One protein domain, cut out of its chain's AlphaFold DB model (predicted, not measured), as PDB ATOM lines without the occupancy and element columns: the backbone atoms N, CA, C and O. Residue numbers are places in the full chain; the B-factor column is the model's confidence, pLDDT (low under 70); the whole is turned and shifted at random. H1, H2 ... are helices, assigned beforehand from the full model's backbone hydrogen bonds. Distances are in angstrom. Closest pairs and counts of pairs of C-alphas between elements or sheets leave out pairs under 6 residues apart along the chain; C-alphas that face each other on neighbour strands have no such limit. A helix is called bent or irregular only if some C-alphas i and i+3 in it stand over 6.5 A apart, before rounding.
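This is residues 5 to 65 of the 65 residues of an uncharacterized protein of Pedobacter sp (UniProt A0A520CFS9). Two long helices, H1 and H4, reach out as separate arms from a small body in which the short helices H2 and H3 pack together. The free ends of the arms are residues 5 to 13 of H1 and residues 52 to 65, of which 52 to 63 belong to H4; these stretches stick out, and the two arms have no contact with each other. The printed part has 61 residues with four named helices, in the order H1, H2, H3, H4, and no named strand; its class is all helix. The whole is loose, with a radius of gyration of the C-alphas of 13.8 A, and spans 38 by 31 by 21 A.

H1 is residues 5 to 19, beginning at C-alpha 5 at (152.334, 169.117, 150.326) and measuring 22.7 A from first to last C-alpha. It is irregular, but only just: C-alphas 5 and 8 are 6.6 A apart. H2 is residues 26 to 34, 12.4 A long, with C-alpha 26 at (165.378, 158.484, 135.853). H3 is residues 41 to 45, 6.1 A long. H4, the longest helix by residues, is residues 48 to 63, 22.0 A long, and ends at C-alpha 63 at (154.072, 179.996, 126.591).

H1 is close to H2 but not clearly touching it, and the closest C-alphas are those of Trp 18 and Leu 29, 7.3 A apart. The two run opposite ways at a steep tilt of 68 degrees, only just short of about perpendicular. H2 and H3 touch, with the C-alphas of Gly 27 and Phe 44 closest at 5.2 A. H2 and H4 are close but not clearly touching; their closest C-alphas, those of Leu 26 and Glu 48, are 7.5 A apart. Their lines are about perpendicular, at 89 degrees. H1 is apart from H3 and from H4, and H3 and H4 are apart although they follow each other in the chain. In H2, H3 and H4 each O i to N i+4 pair is within hydrogen-bond range; in H1 9 of 11 are.

The C-alphas of Glu 20 and Lys 65 are the two farthest apart, at 40.4 A. Without the stretches that stand free, the body has 38 residues and spans 26 by 23 by 13 A. The printed part has no cut and ends at residue 65, the chain's last residue. The link from H3 to H4 is tight, and those from H1 to H2 and from H2 to H3 are short. The mean pLDDT of the printed part is 79.8, and the model's confidence is under 70 at residues 36 to 45 and 63 to 65.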
ATOM      1  N   GLU A   5     151.499 169.580 149.210       89.00
ATOM      2  CA  GLU A   5     152.334 169.117 150.326       89.00
ATOM      3  C   GLU A   5     152.928 167.719 150.101       89.00
ATOM      4  O   GLU A   5     153.980 167.393 150.649       89.00
ATOM      5  N   ARG A   6     152.310 166.903 149.235       77.19
ATOM      6  CA  ARG A   6     152.779 165.547 148.923       77.19
ATOM      7  C   ARG A   6     153.902 165.514 147.886       77.19
ATOM      8  O   ARG A   6     154.566 164.489 147.769       77.19
ATOM      9  N   ILE A   7     154.146 166.607 147.156       83.94
ATOM     10  CA  ILE A   7     155.130 166.639 146.060       83.94
ATOM     11  C   ILE A   7     156.557 166.530 146.606       83.94
ATOM     12  O   ILE A   7     157.285 165.608 146.244       83.94
ATOM     13  N   LYS A   8     156.955 167.429 147.517       88.00
ATOM     14  CA  LYS A   8     158.333 167.471 148.041       88.00
ATOM     15  C   LYS A   8     158.775 166.159 148.709       88.00
ATOM     16  O   LYS A   8     159.868 165.696 148.388       88.00
ATOM     17  N   PRO A   9     157.963 165.511 149.572       89.62
ATOM     18  CA  PRO A   9     158.341 164.231 150.169       89.62
ATOM     19  C   PRO A   9     158.558 163.110 149.145       89.62
ATOM     20  O   PRO A   9     159.413 162.252 149.354       89.62
ATOM     21  N   ILE A  10     157.794 163.102 148.046       87.06
ATOM     22  CA  ILE A  10     157.950 162.112 146.972       87.06
ATOM     23  C   ILE A  10     159.255 162.359 146.216       87.06
ATOM     24  O   ILE A  10     160.028 161.421 146.037       87.06
ATOM     25  N   ILE A  11     159.528 163.612 145.835       91.50
ATOM     26  CA  ILE A  11     160.767 163.969 145.131       91.50
ATOM     27  C   ILE A  11     161.997 163.651 145.985       91.50
ATOM     28  O   ILE A  11     162.898 162.992 145.486       91.50
ATOM     29  N   GLY A  12     162.007 163.993 147.278       92.19
ATOM     30  CA  GLY A  12     163.154 163.685 148.145       92.19
ATOM     31  C   GLY A  12     163.415 162.180 148.313       92.19
ATOM     32  O   GLY A  12     164.561 161.752 148.433       92.19
ATOM     33  N   LYS A  13     162.369 161.341 148.287       91.69
ATOM     34  CA  LYS A  13     162.536 159.875 148.276       91.69
ATOM     35  C   LYS A  13     163.076 159.370 146.941       91.69
ATOM     36  O   LYS A  13     163.905 158.464 146.944       91.69
ATOM     37  N   LEU A  14     162.596 159.934 145.833       92.88
ATOM     38  CA  LEU A  14     163.051 159.586 144.491       92.88
ATOM     39  C   LEU A  14     164.520 159.970 144.292       92.88
ATOM     40  O   LEU A  14     165.296 159.136 143.848       92.88
ATOM     41  N   GLU A  15     164.902 161.177 144.706       94.19
ATOM     42  CA  GLU A  15     166.281 161.674 144.702       94.19
ATOM     43  C   GLU A  15     167.201 160.752 145.504       94.19
ATOM     44  O   GLU A  15     168.198 160.272 144.973       94.19
ATOM     45  N   LYS A  16     166.835 160.434 146.755       95.19
ATOM     46  CA  LYS A  16     167.626 159.522 147.587       95.19
ATOM     47  C   LYS A  16     167.834 158.167 146.904       95.19
ATOM     48  O   LYS A  16     168.957 157.680 146.844       95.19
ATOM     49  N   LEU A  17     166.756 157.566 146.401       93.81
ATOM     50  CA  LEU A  17     166.818 156.263 145.742       93.81
ATOM     51  C   LEU A  17     167.679 156.311 144.473       93.81
ATOM     52  O   LEU A  17     168.383 155.351 144.172       93.81
ATOM     53  N   TRP A  18     167.628 157.420 143.741       94.19
ATOM     54  CA  TRP A  18     168.399 157.595 142.522       94.19
ATOM     55  C   TRP A  18     169.893 157.788 142.804       94.19
ATOM     56  O   TRP A  18     170.715 157.129 142.176       94.19
ATOM     57  N   LEU A  19     170.249 158.581 143.821       92.50
ATOM     58  CA  LEU A  19     171.636 158.719 144.288       92.50
ATOM     59  C   LEU A  19     172.237 157.381 144.752       92.50
ATOM     60  O   LEU A  19     173.431 157.151 144.583       92.50
ATOM     61  N   GLU A  20     171.417 156.491 145.319       94.94
ATOM     62  CA  GLU A  20     171.829 155.134 145.706       94.94
ATOM     63  C   GLU A  20     171.994 154.185 144.500       94.94
ATOM     64  O   GLU A  20     172.630 153.142 144.638       94.94
ATOM     65  N   ASN A  21     171.447 154.527 143.325       90.50
ATOM     66  CA  ASN A  21     171.456 153.699 142.112       90.50
ATOM     67  C   ASN A  21     171.820 154.537 140.864       90.50
ATOM     68  O   ASN A  21     170.991 154.668 139.957       90.50
ATOM     69  N   PRO A  22     173.040 155.104 140.794       90.06
ATOM     70  CA  PRO A  22     173.415 156.079 139.764       90.06
ATOM     71  C   PRO A  22     173.502 155.498 138.343       90.06
ATOM     72  O   PRO A  22     173.479 156.254 137.379       90.06
ATOM     73  N   ASP A  23     173.576 154.172 138.199       91.56
ATOM     74  CA  ASP A  23     173.599 153.500 136.892       91.56
ATOM     75  C   ASP A  23     172.229 153.507 136.191       91.56
ATOM     76  O   ASP A  23     172.144 153.289 134.981       91.56
ATOM     77  N   LEU A  24     171.141 153.725 136.940       85.50
ATOM     78  CA  LEU A  24     169.796 153.816 136.379       85.50
ATOM     79  C   LEU A  24     169.508 155.254 135.957       85.50
ATOM     80  O   LEU A  24     169.623 156.173 136.763       85.50
ATOM     81  N   ARG A  25     169.030 155.449 134.726       86.25
ATOM     82  CA  ARG A  25     168.423 156.728 134.314       86.25
ATOM     83  C   ARG A  25     167.084 156.925 135.017       86.25
ATOM     84  O   ARG A  25     166.412 155.942 135.360       86.25
ATOM     85  N   LEU A  26     166.634 158.175 135.155       84.81
ATOM     86  CA  LEU A  26     165.378 158.484 135.853       84.81
ATOM     87  C   LEU A  26     164.187 157.674 135.313       84.81
ATOM     88  O   LEU A  26     163.416 157.101 136.084       84.81
ATOM     89  N   GLY A  27     164.054 157.572 133.986       78.50
ATOM     90  CA  GLY A  27     162.970 156.821 133.342       78.50
ATOM     91  C   GLY A  27     162.969 155.330 133.698       78.50
ATOM     92  O   GLY A  27     161.913 154.750 133.969       78.50
ATOM     93  N   GLN A  28     164.152 154.718 133.783       81.94
ATOM     94  CA  GLN A  28     164.308 153.312 134.162       81.94
ATOM     95  C   GLN A  28     163.931 153.089 135.627       81.94
ATOM     96  O   GLN A  28     163.226 152.127 135.945       81.94
ATOM     97  N   LEU A  29     164.339 154.011 136.506       85.38
ATOM     98  CA  LEU A  29     163.985 153.981 137.920       85.38
ATOM     99  C   LEU A  29     162.463 154.066 138.114       85.38
ATOM    100  O   LEU A  29     161.884 153.249 138.834       85.38
ATOM    101  N   ILE A  30     161.795 154.995 137.420       83.94
ATOM    102  CA  ILE A  30     160.332 155.135 137.463       83.94
ATOM    103  C   ILE A  30     159.636 153.859 136.985       83.94
ATOM    104  O   ILE A  30     158.724 153.382 137.660       83.94
ATOM    105  N   MET A  31     160.078 153.265 135.875       78.88
ATOM    106  CA  MET A  31     159.478 152.025 135.370       78.88
ATOM    107  C   MET A  31     159.710 150.827 136.297       78.88
ATOM    108  O   MET A  31     158.809 150.000 136.469       78.88
ATOM    109  N   GLY A  32     160.870 150.760 136.956       81.75
ATOM    110  CA  GLY A  32     161.140 149.772 138.002       81.75
ATOM    111  C   GLY A  32     160.181 149.893 139.193       81.75
ATOM    112  O   GLY A  32     159.668 148.881 139.676       81.75
ATOM    113  N   ILE A  33     159.880 151.124 139.630       83.06
ATOM    114  CA  ILE A  33     158.940 151.402 140.730       83.06
ATOM    115  C   ILE A  33     157.502 151.045 140.334       83.06
ATOM    116  O   ILE A  33     156.786 150.407 141.108       83.06
ATOM    117  N   THR A  34     157.059 151.459 139.144       79.94
ATOM    118  CA  THR A  34     155.657 151.317 138.719       79.94
ATOM    119  C   THR A  34     155.323 149.931 138.170       79.94
ATOM    120  O   THR A  34     154.145 149.582 138.099       79.94
ATOM    121  N   ARG A  35     156.334 149.129 137.796       70.88
ATOM    122  CA  ARG A  35     156.186 147.786 137.201       70.88
ATOM    123  C   ARG A  35     155.226 147.766 136.000       70.88
ATOM    124  O   ARG A  35     154.498 146.792 135.791       70.88
ATOM    125  N   THR A  36     155.189 148.848 135.225       64.88
ATOM    126  CA  THR A  36     154.310 148.970 134.056       64.88
ATOM    127  C   THR A  36     154.746 148.005 132.956       64.88
ATOM    128  O   THR A  36     155.910 147.994 132.566       64.88
ATOM    129  N   ARG A  37     153.809 147.182 132.461       59.59
ATOM    130  CA  ARG A  37     154.060 146.186 131.399       59.59
ATOM    131  C   ARG A  37     154.116 146.792 129.998       59.59
ATOM    132  O   ARG A  37     154.755 146.217 129.124       59.59
ATOM    133  N   GLU A  38     153.454 147.924 129.784       59.25
ATOM    134  CA  GLU A  38     153.528 148.665 128.527       59.25
ATOM    135  C   GLU A  38     154.730 149.601 128.595       59.25
ATOM    136  O   GLU A  38     154.713 150.646 129.245       59.25
ATOM    137  N   THR A  39     155.819 149.178 127.964       57.53
ATOM    138  CA  THR A  39     156.942 150.056 127.691       57.53
ATOM    139  C   THR A  39     156.474 151.041 126.619       57.53
ATOM    140  O   THR A  39     156.092 150.645 125.523       57.53
ATOM    141  N   ASN A  40     156.477 152.342 126.907       62.50
ATOM    142  CA  ASN A  40     156.770 153.284 125.835       62.50
ATOM    143  C   ASN A  40     158.298 153.246 125.717       62.50
ATOM    144  O   ASN A  40     158.957 153.911 126.521       62.50
ATOM    145  N   PRO A  41     158.886 152.423 124.823       62.03
ATOM    146  CA  PRO A  41     160.337 152.283 124.744       62.03
ATOM    147  C   PRO A  41     161.004 153.642 124.523       62.03
ATOM    148  O   PRO A  41     162.068 153.882 125.076       62.03
ATOM    149  N   GLY A  42     160.332 154.560 123.818       64.31
ATOM    150  CA  GLY A  42     160.805 155.928 123.637       64.31
ATOM    151  C   GLY A  42     161.017 156.660 124.959       64.31
ATOM    152  O   GLY A  42     162.062 157.260 125.134       64.31
ATOM    153  N   LEU A  43     160.088 156.561 125.918       65.88
ATOM    154  CA  LEU A  43     160.251 157.180 127.242       65.88
ATOM    155  C   LEU A  43     161.255 156.424 128.129       65.88
ATOM    156  O   LEU A  43     161.945 157.043 128.928       65.88
ATOM    157  N   PHE A  44     161.335 155.095 128.006       66.81
ATOM    158  CA  PHE A  44     162.244 154.277 128.819       66.81
ATOM    159  C   PHE A  44     163.722 154.513 128.492       66.81
ATOM    160  O   PHE A  44     164.550 154.519 129.399       66.81
ATOM    161  N   TYR A  45     164.052 154.666 127.205       69.19
ATOM    162  CA  TYR A  45     165.431 154.867 126.754       69.19
ATOM    163  C   TYR A  45     165.845 156.340 126.682       69.19
ATOM    164  O   TYR A  45     167.037 156.603 126.528       69.19
ATOM    165  N   MET A  46     164.892 157.268 126.819       76.25
ATOM    166  CA  MET A  46     165.145 158.707 126.771       76.25
ATOM    167  C   MET A  46     166.154 159.123 127.839       76.25
ATOM    168  O   MET A  46     166.006 158.796 129.019       76.25
ATOM    169  N   GLU A  47     167.181 159.844 127.408       74.69
ATOM    170  CA  GLU A  47     168.191 160.429 128.290       74.69
ATOM    171  C   GLU A  47     167.672 161.720 128.927       74.69
ATOM    172  O   GLU A  47     166.748 162.343 128.400       74.69
ATOM    173  N   GLU A  48     168.238 162.126 130.070       71.44
ATOM    174  CA  GLU A  48     167.795 163.352 130.747       71.44
ATOM    175  C   GLU A  48     167.940 164.590 129.854       71.44
ATOM    176  O   GLU A  48     167.044 165.432 129.852       71.44
ATOM    177  N   ASP A  49     169.008 164.663 129.059       80.12
ATOM    178  CA  ASP A  49     169.239 165.774 128.133       80.12
ATOM    179  C   ASP A  49     168.176 165.804 127.023       80.12
ATOM    180  O   ASP A  49     167.588 166.849 126.757       80.12
ATOM    181  N   GLU A  50     167.827 164.646 126.448       79.88
ATOM    182  CA  GLU A  50     166.748 164.542 125.453       79.88
ATOM    183  C   GLU A  50     165.384 164.916 126.062       79.88
ATOM    184  O   GLU A  50     164.556 165.579 125.427       79.88
ATOM    185  N   PHE A  51     165.130 164.505 127.307       80.75
ATOM    186  CA  PHE A  51     163.909 164.880 128.014       80.75
ATOM    187  C   PHE A  51     163.858 166.387 128.283       80.75
ATOM    188  O   PHE A  51     162.802 166.996 128.108       80.75
ATOM    189  N   LEU A  52     164.981 166.990 128.688       78.25
ATOM    190  CA  LEU A  52     165.088 168.421 128.951       78.25
ATOM    191  C   LEU A  52     164.874 169.236 127.674       78.25
ATOM    192  O   LEU A  52     164.075 170.168 127.687       78.25
ATOM    193  N   GLU A  53     165.487 168.840 126.559       84.44
ATOM    194  CA  GLU A  53     165.261 169.470 125.254       84.44
ATOM    195  C   GLU A  53     163.776 169.433 124.869       84.44
ATOM    196  O   GLU A  53     163.180 170.466 124.555       84.44
ATOM    197  N   LYS A  54     163.131 168.263 124.977       81.31
ATOM    198  CA  LYS A  54     161.690 168.120 124.708       81.31
ATOM    199  C   LYS A  54     160.833 168.944 125.665       81.31
ATOM    200  O   LYS A  54     159.781 169.448 125.267       81.31
ATOM    201  N   LEU A  55     161.259 169.077 126.921       81.31
ATOM    202  CA  LEU A  55     160.584 169.901 127.915       81.31
ATOM    203  C   LEU A  55     160.677 171.388 127.549       81.31
ATOM    204  O   LEU A  55     159.653 172.067 127.571       81.31
ATOM    205  N   GLU A  56     161.854 171.874 127.154       87.44
ATOM    206  CA  GLU A  56     162.054 173.254 126.697       87.44
ATOM    207  C   GLU A  56     161.283 173.553 125.404       87.44
ATOM    208  O   GLU A  56     160.686 174.623 125.249       87.44
ATOM    209  N   GLU A  57     161.282 172.621 124.448       87.56
ATOM    210  CA  GLU A  57     160.473 172.717 123.231       87.56
ATOM    211  C   GLU A  57     158.984 172.823 123.567       87.56
ATOM    212  O   GLU A  57     158.285 173.698 123.050       87.56
ATOM    213  N   PHE A  58     158.501 171.972 124.472       83.75
ATOM    214  CA  PHE A  58     157.119 172.002 124.928       83.75
ATOM    215  C   PHE A  58     156.784 173.295 125.681       83.75
ATOM    216  O   PHE A  58     155.737 173.894 125.433       83.75
ATOM    217  N   GLU A  59     157.675 173.778 126.546       79.69
ATOM    218  CA  GLU A  59     157.508 175.042 127.263       79.69
ATOM    219  C   GLU A  59     157.340 176.217 126.286       79.69
ATOM    220  O   GLU A  59     156.403 177.009 126.418       79.69
ATOM    221  N   LYS A  60     158.155 176.272 125.222       84.12
ATOM    222  CA  LYS A  60     158.023 177.274 124.146       84.12
ATOM    223  C   LYS A  60     156.676 177.189 123.419       84.12
ATOM    224  O   LYS A  60     156.170 178.216 122.961       84.12
ATOM    225  N   LEU A  61     156.099 175.994 123.290       78.12
ATOM    226  CA  LEU A  61     154.782 175.784 122.677       78.12
ATOM    227  C   LEU A  61     153.632 176.204 123.601       78.12
ATOM    228  O   LEU A  61     152.611 176.689 123.115       78.12
ATOM    229  N   VAL A  62     153.793 176.037 124.916       75.44
ATOM    230  CA  VAL A  62     152.776 176.397 125.915       75.44
ATOM    231  C   VAL A  62     152.781 177.898 126.220       75.44
ATOM    232  O   VAL A  62     151.707 178.475 126.335       75.44
ATOM    233  N   ILE A  63     153.948 178.553 126.285       67.50
ATOM    234  CA  ILE A  63     154.072 179.996 126.591       67.50
ATOM    235  C   ILE A  63     153.629 180.896 125.419       67.50
ATOM    236  O   ILE A  63     153.298 182.061 125.616       67.50
ATOM    237  N   LYS A  64     153.590 180.377 124.184       57.19
ATOM    238  CA  LYS A  64     153.106 181.115 122.999       57.19
ATOM    239  C   LYS A  64     151.572 181.129 122.834       57.19
ATOM    240  O   LYS A  64     151.097 181.628 121.812       57.19
ATOM    241  N   LYS A  65     150.810 180.586 123.788       48.53
ATOM    242  CA  LYS A  65     149.341 180.675 123.865       48.53
ATOM    243  C   LYS A  65     148.912 181.625 124.974       48.53
ATOM    244  O   LYS A  65     147.861 182.268 124.771       48.53
TER     245      LYS A  65